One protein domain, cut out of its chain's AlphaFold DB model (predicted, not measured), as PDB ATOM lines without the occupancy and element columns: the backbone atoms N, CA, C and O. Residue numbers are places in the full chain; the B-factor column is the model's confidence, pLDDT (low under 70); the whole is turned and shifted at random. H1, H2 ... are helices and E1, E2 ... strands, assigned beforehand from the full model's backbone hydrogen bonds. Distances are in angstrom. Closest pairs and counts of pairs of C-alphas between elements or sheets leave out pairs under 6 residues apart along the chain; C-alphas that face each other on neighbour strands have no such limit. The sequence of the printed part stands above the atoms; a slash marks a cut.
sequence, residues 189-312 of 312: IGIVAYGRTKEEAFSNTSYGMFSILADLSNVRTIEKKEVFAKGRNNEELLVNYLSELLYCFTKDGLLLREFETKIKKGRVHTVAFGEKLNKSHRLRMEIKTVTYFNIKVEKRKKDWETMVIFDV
ATOM      1  N   ILE A 189      97.286  93.639 154.673       81.38
ATOM      2  CA  ILE A 189      96.503  92.660 153.924       81.38
ATOM      3  C   ILE A 189      97.243  92.333 152.637       81.38
ATOM      4  O   ILE A 189      97.560  93.212 151.843       81.38
ATOM      5  N   GLY A 190      97.516  91.049 152.421       85.75
ATOM      6  CA  GLY A 190      98.089  90.549 151.177       85.75
ATOM      7  C   GLY A 190      97.013  90.121 150.183       85.75
ATOM      8  O   GLY A 190      96.068  89.426 150.554       85.75
ATOM      9  N   ILE A 191      97.190  90.463 148.909       87.56
ATOM     10  CA  ILE A 191      96.420  89.908 147.793       87.56
ATOM     11  C   ILE A 191      97.361  89.132 146.885       87.56
ATOM     12  O   ILE A 191      98.436  89.616 146.532       87.56
ATOM     13  N   VAL A 192      96.916  87.948 146.468       91.62
ATOM     14  CA  VAL A 192      97.479  87.227 145.326       91.62
ATOM     15  C   VAL A 192      96.412  87.162 144.237       91.62
ATOM     16  O   VAL A 192      95.313  86.671 144.496       91.62
ATOM     17  N   ALA A 193      96.719  87.654 143.038       90.94
ATOM     18  CA  ALA A 193      95.793  87.665 141.906       90.94
ATOM     19  C   ALA A 193      96.424  87.055 140.651       90.94
ATOM     20  O   ALA A 193      97.638  87.127 140.439       90.94
ATOM     21  N   TYR A 194      95.574  86.466 139.812       93.75
ATOM     22  CA  TYR A 194      95.961  85.686 138.638       93.75
ATOM     23  C   TYR A 194      95.303  86.233 137.374       93.75
ATOM     24  O   TYR A 194      94.220  86.802 137.455       93.75
ATOM     25  N   GLY A 195      95.905  86.015 136.208       93.94
ATOM     26  CA  GLY A 195      95.289  86.308 134.911       93.94
ATOM     27  C   GLY A 195      95.992  85.574 133.775       93.94
ATOM     28  O   GLY A 195      97.175  85.263 133.883       93.94
ATOM     29  N   ARG A 196      95.303  85.301 132.664       93.56
ATOM     30  CA  ARG A 196      95.904  84.667 131.472       93.56
ATOM     31  C   ARG A 196      96.961  85.573 130.841       93.56
ATOM     32  O   ARG A 196      97.929  85.111 130.235       93.56
ATOM     33  N   THR A 197      96.793  86.882 131.006       96.12
ATOM     34  CA  THR A 197      97.759  87.916 130.627       96.12
ATOM     35  C   THR A 197      98.215  88.709 131.852       96.12
ATOM     36  O   THR A 197      97.596  88.664 132.917       96.12
ATOM     37  N   LYS A 198      99.320  89.449 131.714       96.00
ATOM     38  CA  LYS A 198      99.831  90.308 132.794       96.00
ATOM     39  C   LYS A 198      98.834  91.422 133.103       96.00
ATOM     40  O   LYS A 198      98.620  91.769 134.256       96.00
ATOM     41  N   GLU A 199      98.226  91.951 132.051       98.06
ATOM     42  CA  GLU A 199      97.166  92.944 132.080       98.06
ATOM     43  C   GLU A 199      95.971  92.453 132.898       98.06
ATOM     44  O   GLU A 199      95.506  93.165 133.784       98.06
ATOM     45  N   GLU A 200      95.524  91.219 132.656       96.69
ATOM     46  CA  GLU A 200      94.429  90.609 133.411       96.69
ATOM     47  C   GLU A 200      94.801  90.424 134.889       96.69
ATOM     48  O   GLU A 200      94.000  90.746 135.763       96.69
ATOM     49  N   ALA A 201      96.033  90.001 135.195       96.94
ATOM     50  CA  ALA A 201      96.493  89.887 136.580       96.94
ATOM     51  C   ALA A 201      96.513  91.254 137.303       96.94
ATOM     52  O   ALA A 201      96.101  91.345 138.460       96.94
ATOM     53  N   PHE A 202      96.918  92.333 136.621       98.06
ATOM     54  CA  PHE A 202      96.883  93.702 137.164       98.06
ATOM     55  C   PHE A 202      95.446  94.184 137.404       98.06
ATOM     56  O   PHE A 202      95.153  94.737 138.468       98.06
ATOM     57  N   SER A 203      94.535  93.931 136.459       97.88
ATOM     58  CA  SER A 203      93.108  94.229 136.624       97.88
ATOM     59  C   SER A 203      92.505  93.482 137.817       97.88
ATOM     60  O   SER A 203      91.829  94.090 138.648       97.88
ATOM     61  N   ASN A 204      92.815  92.193 137.966       96.81
ATOM     62  CA  ASN A 204      92.318  91.378 139.074       96.81
ATOM     63  C   ASN A 204      92.914  91.804 140.428       96.81
ATOM     64  O   ASN A 204      92.204  91.812 141.432       96.81
ATOM     65  N   THR A 205      94.180  92.232 140.461       97.12
ATOM     66  CA  THR A 205      94.796  92.814 141.672       97.12
ATOM     67  C   THR A 205      94.084  94.096 142.093       97.12
ATOM     68  O   THR A 205      93.821  94.300 143.276       97.12
ATOM     69  N   SER A 206      93.737  94.939 141.119       97.50
ATOM     70  CA  SER A 206      93.037  96.208 141.346       97.50
ATOM     71  C   SER A 206      91.640  95.979 141.912       97.50
ATOM     72  O   SER A 206      91.288  96.572 142.929       97.50
ATOM     73  N   TYR A 207      90.879  95.048 141.325       97.19
ATOM     74  CA  TYR A 207      89.597  94.611 141.880       97.19
ATOM     75  C   TYR A 207      89.742  94.124 143.323       97.19
ATOM     76  O   TYR A 207      88.992  94.541 144.207       97.19
ATOM     77  N   GLY A 208      90.748  93.282 143.569       93.56
ATOM     78  CA  GLY A 208      91.076  92.798 144.900       93.56
ATOM     79  C   GLY A 208      91.290  93.943 145.896       93.56
ATOM     80  O   GLY A 208      90.661  93.951 146.954       93.56
ATOM     81  N   MET A 209      92.119  94.933 145.548       95.88
ATOM     82  CA  MET A 209      92.403  96.097 146.397       95.88
ATOM     83  C   MET A 209      91.123  96.865 146.758       95.88
ATOM     84  O   MET A 209      90.875  97.152 147.925       95.88
ATOM     85  N   PHE A 210      90.258  97.142 145.782       95.69
ATOM     86  CA  PHE A 210      88.991  97.833 146.039       95.69
ATOM     87  C   PHE A 210      87.996  96.997 146.852       95.69
ATOM     88  O   PHE A 210      87.211  97.553 147.617       95.69
ATOM     89  N   SER A 211      88.061  95.666 146.761       92.50
ATOM     90  CA  SER A 211      87.229  94.772 147.576       92.50
ATOM     91  C   SER A 211      87.637  94.723 149.059       92.50
ATOM     92  O   SER A 211      86.821  94.358 149.913       92.50
ATOM     93  N   ILE A 212      88.884  95.107 149.373       90.50
ATOM     94  CA  ILE A 212      89.336  95.372 150.749       90.50
ATOM     95  C   ILE A 212      88.733  96.689 151.248       90.50
ATOM     96  O   ILE A 212      88.273  96.752 152.386       90.50
ATOM     97  N   LEU A 213      88.711  97.721 150.398       90.94
ATOM     98  CA  LEU A 213      88.195  99.046 150.751       90.94
ATOM     99  C   LEU A 213      86.688  99.026 151.038       90.94
ATOM    100  O   LEU A 213      86.224  99.626 152.010       90.94
ATOM    101  N   ALA A 214      85.905  98.328 150.213       91.31
ATOM    102  CA  ALA A 214      84.448  98.339 150.305       91.31
ATOM    103  C   ALA A 214      83.787  97.081 149.729       91.31
ATOM    104  O   ALA A 214      84.385  96.299 148.992       91.31
ATOM    105  N   ASP A 215      82.502  96.905 150.038       90.56
ATOM    106  CA  ASP A 215      81.662  95.952 149.317       90.56
ATOM    107  C   ASP A 215      81.335  96.464 147.905       90.56
ATOM    108  O   ASP A 215      80.606  97.443 147.740       90.56
ATOM    109  N   LEU A 216      81.875  95.790 146.886       90.94
ATOM    110  CA  LEU A 216      81.731  96.195 145.485       90.94
ATOM    111  C   LEU A 216      80.465  95.651 144.805       90.94
ATOM    112  O   LEU A 216      80.232  95.970 143.640       90.94
ATOM    113  N   SER A 217      79.647  94.832 145.479       87.25
ATOM    114  CA  SER A 217      78.475  94.175 144.865       87.25
ATOM    115  C   SER A 217      77.481  95.168 144.252       87.25
ATOM    116  O   SER A 217      76.994  94.938 143.143       87.25
ATOM    117  N   ASN A 218      77.268  96.296 144.931       85.19
ATOM    118  CA  ASN A 218      76.324  97.348 144.546       85.19
ATOM    119  C   ASN A 218      76.978  98.541 143.830       85.19
ATOM    120  O   ASN A 218      76.278  99.493 143.503       85.19
ATOM    121  N   VAL A 219      78.292  98.494 143.583       91.94
ATOM    122  CA  VAL A 219      79.007  99.546 142.846       91.94
ATOM    123  C   VAL A 219      78.682  99.410 141.361       91.94
ATOM    124  O   VAL A 219      78.966  98.373 140.749       91.94
ATOM    125  N   ARG A 220      78.076 100.457 140.796       92.94
ATOM    126  CA  ARG A 220      77.747 100.603 139.373       92.94
ATOM    127  C   ARG A 220      78.946 101.133 138.597       92.94
ATOM    128  O   ARG A 220      79.798 101.821 139.143       92.94
ATOM    129  N   THR A 221      78.986 100.850 137.304       94.50
ATOM    130  CA  THR A 221      80.084 101.205 136.391       94.50
ATOM    131  C   THR A 221      79.699 102.377 135.489       94.50
ATOM    132  O   THR A 221      79.700 102.279 134.266       94.50
ATOM    133  N   ILE A 222      79.316 103.499 136.109       94.56
ATOM    134  CA  ILE A 222      78.796 104.690 135.409       94.56
ATOM    135  C   ILE A 222      79.841 105.796 135.228       94.56
ATOM    136  O   ILE A 222      79.742 106.587 134.293       94.56
ATOM    137  N   GLU A 223      80.846 105.860 136.099       93.94
ATOM    138  CA  GLU A 223      81.978 106.774 135.983       93.94
ATOM    139  C   GLU A 223      83.186 106.046 135.397       93.94
ATOM    140  O   GLU A 223      83.483 104.907 135.761       93.94
ATOM    141  N   LYS A 224      83.900 106.734 134.501       96.50
ATOM    142  CA  LYS A 224      85.131 106.265 133.861       96.50
ATOM    143  C   LYS A 224      86.315 107.077 134.384       96.50
ATOM    144  O   LYS A 224      86.301 108.306 134.307       96.50
ATOM    145  N   LYS A 225      87.373 106.403 134.832       97.06
ATOM    146  CA  LYS A 225      88.641 107.015 135.251       97.06
ATOM    147  C   LYS A 225      89.803 106.405 134.478       97.06
ATOM    148  O   LYS A 225      89.964 105.191 134.447       97.06
ATOM    149  N   GLU A 226      90.630 107.248 133.869       97.50
ATOM    150  CA  GLU A 226      91.879 106.800 133.250       97.50
ATOM    151  C   GLU A 226      93.046 106.977 134.217       97.50
ATOM    152  O   GLU A 226      93.209 108.040 134.818       97.50
ATOM    153  N   VAL A 227      93.850 105.926 134.355       97.44
ATOM    154  CA  VAL A 227      94.998 105.878 135.262       97.44
ATOM    155  C   VAL A 227      96.241 105.453 134.496       97.44
ATOM    156  O   VAL A 227      96.204 104.518 133.693       97.44
ATOM    157  N   PHE A 228      97.349 106.148 134.752       97.75
ATOM    158  CA  PHE A 228      98.629 105.926 134.090       97.75
ATOM    159  C   PHE A 228      99.743 105.803 135.122       97.75
ATOM    160  O   PHE A 228      99.892 106.675 135.969       97.75
ATOM    161  N   ALA A 229     100.587 104.781 134.990       97.94
ATOM    162  CA  ALA A 229     101.796 104.654 135.798       97.94
ATOM    163  C   ALA A 229     102.977 104.116 134.977       97.94
ATOM    164  O   ALA A 229     102.827 103.563 133.881       97.94
ATOM    165  N   LYS A 230     104.188 104.318 135.501       97.38
ATOM    166  CA  LYS A 230     105.449 103.852 134.909       97.38
ATOM    167  C   LYS A 230     106.286 103.157 135.981       97.38
ATOM    168  O   LYS A 230     106.216 103.531 137.148       97.38
ATOM    169  N   GLY A 231     107.104 102.192 135.574       96.00
ATOM    170  CA  GLY A 231     108.024 101.477 136.459       96.00
ATOM    171  C   GLY A 231     109.215 100.917 135.687       96.00
ATOM    172  O   GLY A 231     109.127 100.690 134.477       96.00
ATOM    173  N   ARG A 232     110.349 100.725 136.372       93.19
ATOM    174  CA  ARG A 232     111.584 100.186 135.776       93.19
ATOM    175  C   ARG A 232     111.541  98.662 135.658       93.19
ATOM    176  O   ARG A 232     112.182  98.105 134.772       93.19
ATOM    177  N   ASN A 233     110.772  98.001 136.519       94.81
ATOM    178  CA  ASN A 233     110.467  96.569 136.480       94.81
ATOM    179  C   ASN A 233     108.960  96.336 136.707       94.81
ATOM    180  O   ASN A 233     108.191  97.293 136.832       94.81
ATOM    181  N   ASN A 234     108.513  95.077 136.682       95.94
ATOM    182  CA  ASN A 234     107.085  94.771 136.781       95.94
ATOM    183  C   ASN A 234     106.532  95.054 138.188       95.94
ATOM    184  O   ASN A 234     105.389  95.483 138.310       95.94
ATOM    185  N   GLU A 235     107.337  94.830 139.222       95.94
ATOM    186  CA  GLU A 235     106.996  95.034 140.627       95.94
ATOM    187  C   GLU A 235     106.771  96.519 140.927       95.94
ATOM    188  O   GLU A 235     105.705  96.907 141.392       95.94
ATOM    189  N   GLU A 236     107.730  97.374 140.573       96.06
ATOM    190  CA  GLU A 236     107.614  98.829 140.704       96.06
ATOM    191  C   GLU A 236     106.457  99.375 139.860       96.06
ATOM    192  O   GLU A 236     105.734 100.267 140.301       96.06
ATOM    193  N   LEU A 237     106.240  98.817 138.661       97.88
ATOM    194  CA  LEU A 237     105.100  99.194 137.829       97.88
ATOM    195  C   LEU A 237     103.766  98.881 138.521       97.88
ATOM    196  O   LEU A 237     102.853  99.700 138.435       97.88
ATOM    197  N   LEU A 238     103.654  97.731 139.195       97.62
ATOM    198  CA  LEU A 238     102.448  97.334 139.920       97.62
ATOM    199  C   LEU A 238     102.208  98.206 141.157       97.62
ATOM    200  O   LEU A 238     101.079  98.650 141.346       97.62
ATOM    201  N   VAL A 239     103.242  98.506 141.959       97.25
ATOM    202  CA  VAL A 239     103.084  99.409 143.118       97.25
ATOM    203  C   VAL A 239     102.607 100.778 142.663       97.25
ATOM    204  O   VAL A 239     101.559 101.228 143.112       97.25
ATOM    205  N   ASN A 240     103.327 101.411 141.731       97.19
ATOM    206  CA  ASN A 240     102.988 102.757 141.274       97.19
ATOM    207  C   ASN A 240     101.571 102.803 140.688       97.19
ATOM    208  O   ASN A 240     100.824 103.739 140.945       97.19
ATOM    209  N   TYR A 241     101.175 101.772 139.943       98.38
ATOM    210  CA  TYR A 241      99.826 101.650 139.401       98.38
ATOM    211  C   TYR A 241      98.737 101.571 140.476       98.38
ATOM    212  O   TYR A 241      97.761 102.320 140.420       98.38
ATOM    213  N   LEU A 242      98.900 100.686 141.461       98.12
ATOM    214  CA  LEU A 242      97.933 100.536 142.546       98.12
ATOM    215  C   LEU A 242      97.895 101.781 143.443       98.12
ATOM    216  O   LEU A 242      96.824 102.147 143.915       98.12
ATOM    217  N   SER A 243      99.025 102.470 143.634       97.75
ATOM    218  CA  SER A 243      99.074 103.745 144.357       97.75
ATOM    219  C   SER A 243      98.266 104.843 143.660       97.75
ATOM    220  O   SER A 243      97.533 105.566 144.331       97.75
ATOM    221  N   GLU A 244      98.327 104.945 142.328       98.12
ATOM    222  CA  GLU A 244      97.499 105.896 141.565       98.12
ATOM    223  C   GLU A 244      96.002 105.564 141.664       98.12
ATOM    224  O   GLU A 244      95.153 106.448 141.800       98.12
ATOM    225  N   LEU A 245      95.657 104.275 141.644       97.94
ATOM    226  CA  LEU A 245      94.284 103.823 141.858       97.94
ATOM    227  C   LEU A 245      93.785 104.123 143.277       97.94
ATOM    228  O   LEU A 245      92.667 104.611 143.443       97.94
ATOM    229  N   LEU A 246      94.615 103.879 144.294       97.00
ATOM    230  CA  LEU A 246      94.301 104.210 145.681       97.00
ATOM    231  C   LEU A 246      94.118 105.722 145.856       97.00
ATOM    232  O   LEU A 246      93.197 106.150 146.546       97.00
ATOM    233  N   TYR A 247      94.928 106.538 145.178       96.25
ATOM    234  CA  TYR A 247      94.767 107.991 145.162       96.25
ATOM    235  C   TYR A 247      93.415 108.430 144.583       96.25
ATOM    236  O   TYR A 247      92.792 109.352 145.106       96.25
ATOM    237  N   CYS A 248      92.909 107.749 143.548       95.31
ATOM    238  CA  CYS A 248      91.567 108.017 143.019       95.31
ATOM    239  C   CYS A 248      90.479 107.774 144.077       95.31
ATOM    240  O   CYS A 248      89.519 108.539 144.162       95.31
ATOM    241  N   PHE A 249      90.632 106.743 144.910       95.06
ATOM    242  CA  PHE A 249      89.718 106.504 146.023       95.06
ATOM    243  C   PHE A 249      89.856 107.572 147.113       95.06
ATOM    244  O   PHE A 249      88.866 108.189 147.492       95.06
ATOM    245  N   THR A 250      91.073 107.821 147.602       92.50
ATOM    246  CA  THR A 250      91.292 108.695 148.768       92.50
ATOM    247  C   THR A 250      91.028 110.167 148.472       92.50
ATOM    248  O   THR A 250      90.555 110.887 149.349       92.50
ATOM    249  N   LYS A 251      91.296 110.625 147.245       92.62
ATOM    250  CA  LYS A 251      91.066 112.015 146.841       92.62
ATOM    251  C   LYS A 251      89.694 112.246 146.225       92.62
ATOM    252  O   LYS A 251      89.011 113.191 146.609       92.62
ATOM    253  N   ASP A 252      89.322 111.431 145.240       91.94
ATOM    254  CA  ASP A 252      88.116 111.671 144.441       91.94
ATOM    255  C   ASP A 252      86.900 110.894 144.987       91.94
ATOM    256  O   ASP A 252      85.779 111.085 144.510       91.94
ATOM    257  N   GLY A 253      87.101 110.023 145.987       94.06
ATOM    258  CA  GLY A 253      86.053 109.180 146.560       94.06
ATOM    259  C   GLY A 253      85.551 108.108 145.595       94.06
ATOM    260  O   GLY A 253      84.422 107.653 145.742       94.06
ATOM    261  N   LEU A 254      86.326 107.734 144.572       96.31
ATOM    262  CA  LEU A 254      85.882 106.797 143.538       96.31
ATOM    263  C   LEU A 254      86.033 105.348 143.998       96.31
ATOM    264  O   LEU A 254      87.150 104.899 144.237       96.31
ATOM    265  N   LEU A 255      84.928 104.601 144.064       96.19
ATOM    266  CA  LEU A 255      84.949 103.146 144.214       96.19
ATOM    267  C   LEU A 255      84.948 102.504 142.829       96.19
ATOM    268  O   LEU A 255      83.948 102.556 142.116       96.19
ATOM    269  N   LEU A 256      86.078 101.907 142.456       97.00
ATOM    270  CA  LEU A 256      86.289 101.289 141.148       97.00
ATOM    271  C   LEU A 256      86.086  99.774 141.231       97.00
ATOM    272  O   LEU A 256      86.471  99.132 142.208       97.00
ATOM    273  N   ARG A 257      85.480  99.200 140.189       94.56
ATOM    274  CA  ARG A 257      85.099  97.783 140.129       94.56
ATOM    275  C   ARG A 257      85.575  97.087 138.860       94.56
ATOM    276  O   ARG A 257      85.930  95.920 138.923       94.56
ATOM    277  N   GLU A 258      85.589  97.752 137.715       96.69
ATOM    278  CA  GLU A 258      86.054  97.137 136.466       96.69
ATOM    279  C   GLU A 258      87.314  97.835 135.977       96.69
ATOM    280  O   GLU A 258      87.450  99.046 136.125       96.69
ATOM    281  N   PHE A 259      88.253  97.065 135.425       97.75
ATOM    282  CA  PHE A 259      89.582  97.549 135.061       97.75
ATOM    283  C   PHE A 259      89.989  96.973 133.704       97.75
ATOM    284  O   PHE A 259      90.288  95.785 133.582       97.75
ATOM    285  N   GLU A 260      90.061  97.822 132.686       97.50
ATOM    286  CA  GLU A 260      90.600  97.488 131.370       97.50
ATOM    287  C   GLU A 260      92.051  97.955 131.278       97.50
ATOM    288  O   GLU A 260      92.339  99.124 131.005       97.50
ATOM    289  N   THR A 261      92.980  97.038 131.540       97.81
ATOM    290  CA  THR A 261      94.404  97.352 131.681       97.81
ATOM    291  C   THR A 261      95.187  97.020 130.414       97.81
ATOM    292  O   THR A 261      94.999  95.973 129.801       97.81
ATOM    293  N   LYS A 262      96.114  97.902 130.025       98.12
ATOM    294  CA  LYS A 262      97.080  97.689 128.939       98.12
ATOM    295  C   LYS A 262      98.488  98.012 129.419       98.12
ATOM    296  O   LYS A 262      98.734  99.099 129.940       98.12
ATOM    297  N   ILE A 263      99.435  97.097 129.197       97.31
ATOM    298  CA  ILE A 263     100.833  97.276 129.597       97.31
ATOM    299  C   ILE A 263     101.729  97.292 128.356       97.31
ATOM    300  O   ILE A 263     101.726  96.377 127.536       97.31
ATOM    301  N   LYS A 264     102.541  98.342 128.202       95.31
ATOM    302  CA  LYS A 264     103.487  98.467 127.084       95.31
ATOM    303  C   LYS A 264     104.763  99.176 127.521       95.31
ATOM    304  O   LYS A 264     104.720 100.308 127.990       95.31
ATOM    305  N   LYS A 265     105.918  98.527 127.310       91.75
ATOM    306  CA  LYS A 265     107.267  99.082 127.561       91.75
ATOM    307  C   LYS A 265     107.418  99.733 128.957       91.75
ATOM    308  O   LYS A 265     107.818 100.890 129.052       91.75
ATOM    309  N   GLY A 266     107.061  99.010 130.026       92.25
ATOM    310  CA  GLY A 266     107.194  99.499 131.412       92.25
ATOM    311  C   GLY A 266     106.203 100.605 131.795       92.25
ATOM    312  O   GLY A 266     106.447 101.367 132.728       92.25
ATOM    313  N   ARG A 267     105.101 100.734 131.050       97.06
ATOM    314  CA  ARG A 267     104.003 101.661 131.334       97.06
ATOM    315  C   ARG A 267     102.696 100.900 131.369       97.06
ATOM    316  O   ARG A 267     102.499 100.005 130.546       97.06
ATOM    317  N   VAL A 268     101.824 101.289 132.281       97.75
ATOM    318  CA  VAL A 268     100.465 100.771 132.406       97.75
ATOM    319  C   VAL A 268      99.487 101.911 132.186       97.75
ATOM    320  O   VAL A 268      99.680 103.018 132.691       97.75
ATOM    321  N   HIS A 269      98.474 101.638 131.376       98.31
ATOM    322  CA  HIS A 269      97.308 102.485 131.188       98.31
ATOM    323  C   HIS A 269      96.086 101.632 131.477       98.31
ATOM    324  O   HIS A 269      95.917 100.579 130.859       98.31
ATOM    325  N   THR A 270      95.258 102.085 132.406       98.06
ATOM    326  CA  THR A 270      94.001 101.424 132.730       98.06
ATOM    327  C   THR A 270      92.858 102.395 132.569       98.06
ATOM    328  O   THR A 270      92.909 103.524 133.061       98.06
ATOM    329  N   VAL A 271      91.801 101.919 131.923       98.25
ATOM    330  CA  VAL A 271      90.477 102.513 132.028       98.25
ATOM    331  C   VAL A 271      89.732 101.762 133.125       98.25
ATOM    332  O   VAL A 271      89.484 100.566 132.994       98.25
ATOM    333  N   ALA A 272      89.425 102.443 134.224       97.69
ATOM    334  CA  ALA A 272      88.692 101.881 135.347       97.69
ATOM    335  C   ALA A 272      87.265 102.436 135.399       97.69
ATOM    336  O   ALA A 272      87.051 103.619 135.126       97.69
ATOM    337  N   PHE A 273      86.304 101.596 135.778       97.94
ATOM    338  CA  PHE A 273      84.894 101.961 135.877       97.94
ATOM    339  C   PHE A 273      84.354 101.740 137.285       97.94
ATOM    340  O   PHE A 273      84.700 100.762 137.953       97.94
ATOM    341  N   GLY A 274      83.487 102.646 137.727       96.94
ATOM    342  CA  GLY A 274      82.914 102.626 139.067       96.94
ATOM    343  C   GLY A 274      81.942 103.775 139.302       96.94
ATOM    344  O   GLY A 274      81.333 104.283 138.361       96.94
ATOM    345  N   GLU A 275      81.813 104.204 140.553       96.62
ATOM    346  CA  GLU A 275      81.034 105.388 140.922       96.62
ATOM    347  C   GLU A 275      81.594 106.058 142.182       96.62
ATOM    348  O   GLU A 275      82.366 105.461 142.944       96.62
ATOM    349  N   LYS A 276      81.206 107.314 142.425       95.88
ATOM    350  CA  LYS A 276      81.543 108.004 143.672       95.88
ATOM    351  C   LYS A 276      80.915 107.340 144.892       95.88
ATOM    352  O   LYS A 276      79.751 106.931 144.897       95.88
ATOM    353  N   LEU A 277      81.691 107.313 145.969       92.81
ATOM    354  CA  LEU A 277      81.267 106.869 147.280       92.81
ATOM    355  C   LEU A 277      80.025 107.655 147.722       92.81
ATOM    356  O   LEU A 277      80.012 108.885 147.727       92.81
ATOM    357  N   ASN A 278      78.979 106.936 148.116       90.69
ATOM    358  CA  ASN A 278      77.743 107.505 148.622       90.69
ATOM    359  C   ASN A 278      77.240 106.665 149.812       90.69
ATOM    360  O   ASN A 278      77.844 105.655 150.178       90.69
ATOM    361  N   LYS A 279      76.134 107.090 150.433       87.56
ATOM    362  CA  LYS A 279      75.612 106.491 151.674       87.56
ATOM    363  C   LYS A 279      75.168 105.026 151.543       87.56
ATOM    364  O   LYS A 279      75.026 104.373 152.571       87.56
ATOM    365  N   SER A 280      74.920 104.514 150.335       86.44
ATOM    366  CA  SER A 280      74.540 103.109 150.129       86.44
ATOM    367  C   SER A 280      75.731 102.148 150.200       86.44
ATOM    368  O   SER A 280      75.534 100.941 150.344       86.44
ATOM    369  N   HIS A 281      76.965 102.658 150.115       90.50
ATOM    370  CA  HIS A 281      78.164 101.832 150.119       90.50
ATOM    371  C   HIS A 281      78.617 101.488 151.534       90.50
ATOM    372  O   HIS A 281      78.666 102.332 152.431       90.50
ATOM    373  N   ARG A 282      79.029 100.233 151.713       87.50
ATOM    374  CA  ARG A 282      79.602  99.740 152.962       87.50
ATOM    375  C   ARG A 282      81.120  99.659 152.838       87.50
ATOM    376  O   ARG A 282      81.637  98.728 152.218       87.50
ATOM    377  N   LEU A 283      81.818 100.618 153.446       89.38
ATOM    378  CA  LEU A 283      83.271 100.551 153.617       89.38
ATOM    379  C   LEU A 283      83.634  99.401 154.565       89.38
ATOM    380  O   LEU A 283      82.890  99.095 155.502       89.38
ATOM    381  N   ARG A 284      84.760  98.743 154.289       85.19
ATOM    382  CA  ARG A 284      85.250  97.588 155.048       85.19
ATOM    383  C   ARG A 284      86.497  97.953 155.833       85.19
ATOM    384  O   ARG A 284      86.461  97.921 157.059       85.19
ATOM    385  N   MET A 285      87.575  98.292 155.134       84.69
ATOM    386  CA  MET A 285      88.866  98.641 155.726       84.69
ATOM    387  C   MET A 285      89.445  99.845 154.990       84.69
ATOM    388  O   MET A 285      89.106 100.099 153.838       84.69
ATOM    389  N   GLU A 286      90.294 100.607 155.663       87.00
ATOM    390  CA  GLU A 286      91.063 101.666 155.019       87.00
ATOM    391  C   GLU A 286      92.355 101.052 154.475       87.00
ATOM    392  O   GLU A 286      92.903 100.160 155.100       87.00
ATOM    393  N   ILE A 287      92.826 101.476 153.302       89.25
ATOM    394  CA  ILE A 287      94.184 101.158 152.843       89.25
ATOM    395  C   ILE A 287      94.964 102.464 152.881       89.25
ATOM    396  O   ILE A 287      94.605 103.417 152.188       89.25
ATOM    397  N   LYS A 288      96.041 102.503 153.663       89.00
ATOM    398  CA  LYS A 288      96.930 103.662 153.788       89.00
ATOM    399  C   LYS A 288      97.938 103.707 152.650       89.00
ATOM    400  O   LYS A 288      98.169 104.769 152.077       89.00
ATOM    401  N   THR A 289      98.552 102.569 152.323       90.12
ATOM    402  CA  THR A 289      99.558 102.505 151.257       90.12
ATOM    403  C   THR A 289      99.703 101.122 150.625       90.12
ATOM    404  O   THR A 289      99.364 100.094 151.209       90.12
ATOM    405  N   VAL A 290     100.256 101.111 149.413       92.25
ATOM    406  CA  VAL A 290     100.676  99.907 148.693       92.25
ATOM    407  C   VAL A 290     102.159  99.684 148.979       92.25
ATOM    408  O   VAL A 290     102.983 100.555 148.699       92.25
ATOM    409  N   THR A 291     102.518  98.536 149.553       86.06
ATOM    410  CA  THR A 291     103.895  98.289 149.998       86.06
ATOM    411  C   THR A 291     104.742  97.597 148.927       86.06
ATOM    412  O   THR A 291     104.250  96.838 148.093       86.06
ATOM    413  N   TYR A 292     106.057  97.813 148.998       85.50
ATOM    414  CA  TYR A 292     107.054  97.046 148.237       85.50
ATOM    415  C   TYR A 292     107.442  95.725 148.929       85.50
ATOM    416  O   TYR A 292     108.269  94.971 148.414       85.50
ATOM    417  N   PHE A 293     106.900  95.436 150.115       81.12
ATOM    418  CA  PHE A 293     107.288  94.268 150.897       81.12
ATOM    419  C   PHE A 293     106.704  92.989 150.282       81.12
ATOM    420  O   PHE A 293     105.497  92.876 150.098       81.12
ATOM    421  N   ASN A 294     107.569  92.022 149.955       83.38
ATOM    422  CA  ASN A 294     107.199  90.744 149.326       83.38
ATOM    423  C   ASN A 294     106.346  90.866 148.049       83.38
ATOM    424  O   ASN A 294     105.606  89.938 147.713       83.38
ATOM    425  N   ILE A 295     106.474  91.975 147.314       89.75
ATOM    426  CA  ILE A 295     105.803  92.122 146.027       89.75
ATOM    427  C   ILE A 295     106.370  91.145 144.991       89.75
ATOM    428  O   ILE A 295     107.583  90.931 144.927       89.75
ATOM    429  N   LYS A 296     105.493  90.568 144.164       90.56
ATOM    430  CA  LYS A 296     105.880  89.696 143.047       90.56
ATOM    431  C   LYS A 296     105.018  89.944 141.823       90.56
ATOM    432  O   LYS A 296     103.807  90.110 141.956       90.56
ATOM    433  N   VAL A 297     105.631  89.899 140.639       95.00
ATOM    434  CA  VAL A 297     104.928  89.853 139.349       95.00
ATOM    435  C   VAL A 297     105.615  88.849 138.428       95.00
ATOM    436  O   VAL A 297     106.617  89.151 137.778       95.00
ATOM    437  N   GLU A 298     105.056  87.647 138.329       93.19
ATOM    438  CA  GLU A 298     105.726  86.512 137.694       93.19
ATOM    439  C   GLU A 298     104.821  85.797 136.686       93.19
ATOM    440  O   GLU A 298     103.601  85.735 136.833       93.19
ATOM    441  N   LYS A 299     105.428  85.214 135.645       91.81
ATOM    442  CA  LYS A 299     104.727  84.351 134.687       91.81
ATOM    443  C   LYS A 299     104.847  82.892 135.132       91.81
ATOM    444  O   LYS A 299     105.949  82.348 135.173       91.81
ATOM    445  N   ARG A 300     103.722  82.227 135.398       83.94
ATOM    446  CA  ARG A 300     103.638  80.813 135.793       83.94
ATOM    447  C   ARG A 300     103.073  79.957 134.665       83.94
ATOM    448  O   ARG A 300     101.869  79.945 134.456       83.94
ATOM    449  N   LYS A 301     103.918  79.172 133.981       83.50
ATOM    450  CA  LYS A 301     103.567  78.234 132.883       83.50
ATOM    451  C   LYS A 301     102.651  78.829 131.789       83.50
ATOM    452  O   LYS A 301     103.146  79.121 130.705       83.50
ATOM    453  N   LYS A 302     101.347  78.978 132.051       83.44
ATOM    454  CA  LYS A 302     100.326  79.519 131.140       83.44
ATOM    455  C   LYS A 302      99.671  80.832 131.606       83.44
ATOM    456  O   LYS A 302      99.110  81.509 130.756       83.44
ATOM    457  N   ASP A 303      99.822  81.223 132.872       89.31
ATOM    458  CA  ASP A 303      99.163  82.390 133.481       89.31
ATOM    459  C   ASP A 303     100.185  83.349 134.121       89.31
ATOM    460  O   ASP A 303     101.374  83.043 134.243       89.31
ATOM    461  N   TRP A 304      99.732  84.530 134.525       95.06
ATOM    462  CA  TRP A 304     100.466  85.518 135.311       95.06
ATOM    463  C   TRP A 304      99.952  85.543 136.744       95.06
ATOM    464  O   TRP A 304      98.753  85.417 136.980       95.06
ATOM    465  N   GLU A 305     100.868  85.736 137.687       94.00
ATOM    466  CA  GLU A 305     100.584  85.893 139.108       94.00
ATOM    467  C   GLU A 305     101.159  87.215 139.609       94.00
ATOM    468  O   GLU A 305     102.248  87.645 139.214       94.00
ATOM    469  N   THR A 306     100.420  87.831 140.518       94.06
ATOM    470  CA  THR A 306     100.821  89.017 141.267       94.06
ATOM    471  C   THR A 306     100.636  88.749 142.753       94.06
ATOM    472  O   THR A 306      99.678  88.083 143.140       94.06
ATOM    473  N   MET A 307     101.537  89.263 143.583       91.62
ATOM    474  CA  MET A 307     101.399  89.278 145.039       91.62
ATOM    475  C   MET A 307     101.724  90.682 145.524       91.62
ATOM    476  O   MET A 307     102.789  91.192 145.192       91.62
ATOM    477  N   VAL A 308     100.825  91.297 146.288       90.38
ATOM    478  CA  VAL A 308     100.994  92.652 146.836       90.38
ATOM    479  C   VAL A 308     100.508  92.666 148.273       90.38
ATOM    480  O   VAL A 308      99.526  92.003 148.597       90.38
ATOM    481  N   ILE A 309     101.187  93.429 149.123       88.62
ATOM    482  CA  ILE A 309     100.795  93.653 150.511       88.62
ATOM    483  C   ILE A 309     100.424  95.130 150.681       88.62
ATOM    484  O   ILE A 309     101.164  96.015 150.247       88.62
ATOM    485  N   PHE A 310      99.277  95.383 151.297       87.12
ATOM    486  CA  PHE A 310      98.723  96.705 151.582       87.12
ATOM    487  C   PHE A 310      98.785  96.975 153.073       87.12
ATOM    488  O   PHE A 310      98.366  96.099 153.813       87.12
ATOM    489  N   ASP A 311      99.209  98.165 153.484       86.94
ATOM    490  CA  ASP A 311      99.079  98.649 154.868       86.94
ATOM    491  C   ASP A 311      97.665  99.224 155.056       86.94
ATOM    492  O   ASP A 311      97.256 100.107 154.293       86.94
ATOM    493  N   VAL A 312      96.911  98.692 156.020       82.50
ATOM    494  CA  VAL A 312      95.493  98.961 156.322       82.50
ATOM    495  C   VAL A 312      95.263  99.584 157.697       82.50
ATOM    496  O   VAL A 312      96.096  99.442 158.619       82.50
TER     497      VAL A 312
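Overview. This is residues 189 to 312 of the 312 residues of the protein "Dephospho-CoA kinase" of bacterium (UniProt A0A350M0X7). What is this domain built of? Two helices lie between two small three-stranded sheets: H1 packs between the twisted sheet E2 - E4 - E3 and the sheet E1 - E6 - E5, while H2 slants past H1 and reaches strands of both sheets. What are its parts? The printed part has 124 residues with two named helices and six named strands, in the order E1 H1 E2 H2 E3 E4 E5 E6; its class is mixed, helices and strands, and both sheets are antiparallel. How large is it? It is compact, with a radius of gyration of the C-alphas of 13.5 A, yet elongated, spanning 42 by 26 by 24 A.

Arrangement. How does the largest sheet run? Its order is E2, residues 223 to 230, E4, residues 267 to 276, and E3, residues 254 to 264; N 225 and O 272, and N 260 and O 271, are each 2.8 A apart, within hydrogen-bond range. E3 and E4 form a hairpin; E3 bends by 80 degrees at residue 257 and E4 by 59 degrees at residue 273. What is on it? H1, residues 198 to 213, and H2, residues 234 to 252, are on the same face, making two layers, helices and sheet; H1 is over E3 at a height over the sheet of 8.3 A, and their closest C-alphas, of Ser 203 and Phe 259, are 5.1 A apart. E2, H2 and E3 make a split strand-helix-strand unit, two strands running the same way with E4 between them, and its crossover is right-handed; the closest C-alphas of E2 and H2, of Ala 229 and Tyr 241, are 5.1 A apart. How do the helices meet? Residues 202 to 206 of H1 and 238 to 245 of H2 only just touch, with 3 pairs of C-alphas within 8 A, the closest being those of Ser 206 and Leu 242 at 6.6 A; they run the same way at a steep tilt of 39 degrees. In both helices every O i to N i+4 pair is within hydrogen-bond range. What of the other sheet? Its order is E1, residues 189 to 195, E6, residues 303 to 311, and E5, residues 296 to 300, with E5 and E6 a hairpin; N 191 and O 308 are 2.8 A apart and N 298 and O 305 2.9 A, within hydrogen-bond range. H1 and H2 are on the same face of it, again two layers, at heights over the sheet of 6.8 A and 11.6 A.

Along the chain. Where are the anchor points? E1 begins at C-alpha 189, (96.503, 92.660, 153.924), H2 begins at C-alpha 234, (107.085, 94.771, 136.781), and E6 ends at C-alpha 311, (99.079, 98.649, 154.868). How long are the longer elements? From first to last C-alpha, E6 measures 26.9 A, H2 26.5 A, E4 26.4 A, E3 25.5 A and H1 23.1 A.

Size, cuts and confidence. How far does it reach? The two C-alphas farthest apart, of Lys 279 and Lys 301, are 44.0 A apart. Is it continuous? The printed part has no cut; the link E4 to E5, residues 277 to 295, is long, and its residues 289 to 290 pair antiparallel with residues 310 to 311 of E6. Is confidence low anywhere? The mean pLDDT of the printed part is 93.2, and no printed residue is under 70.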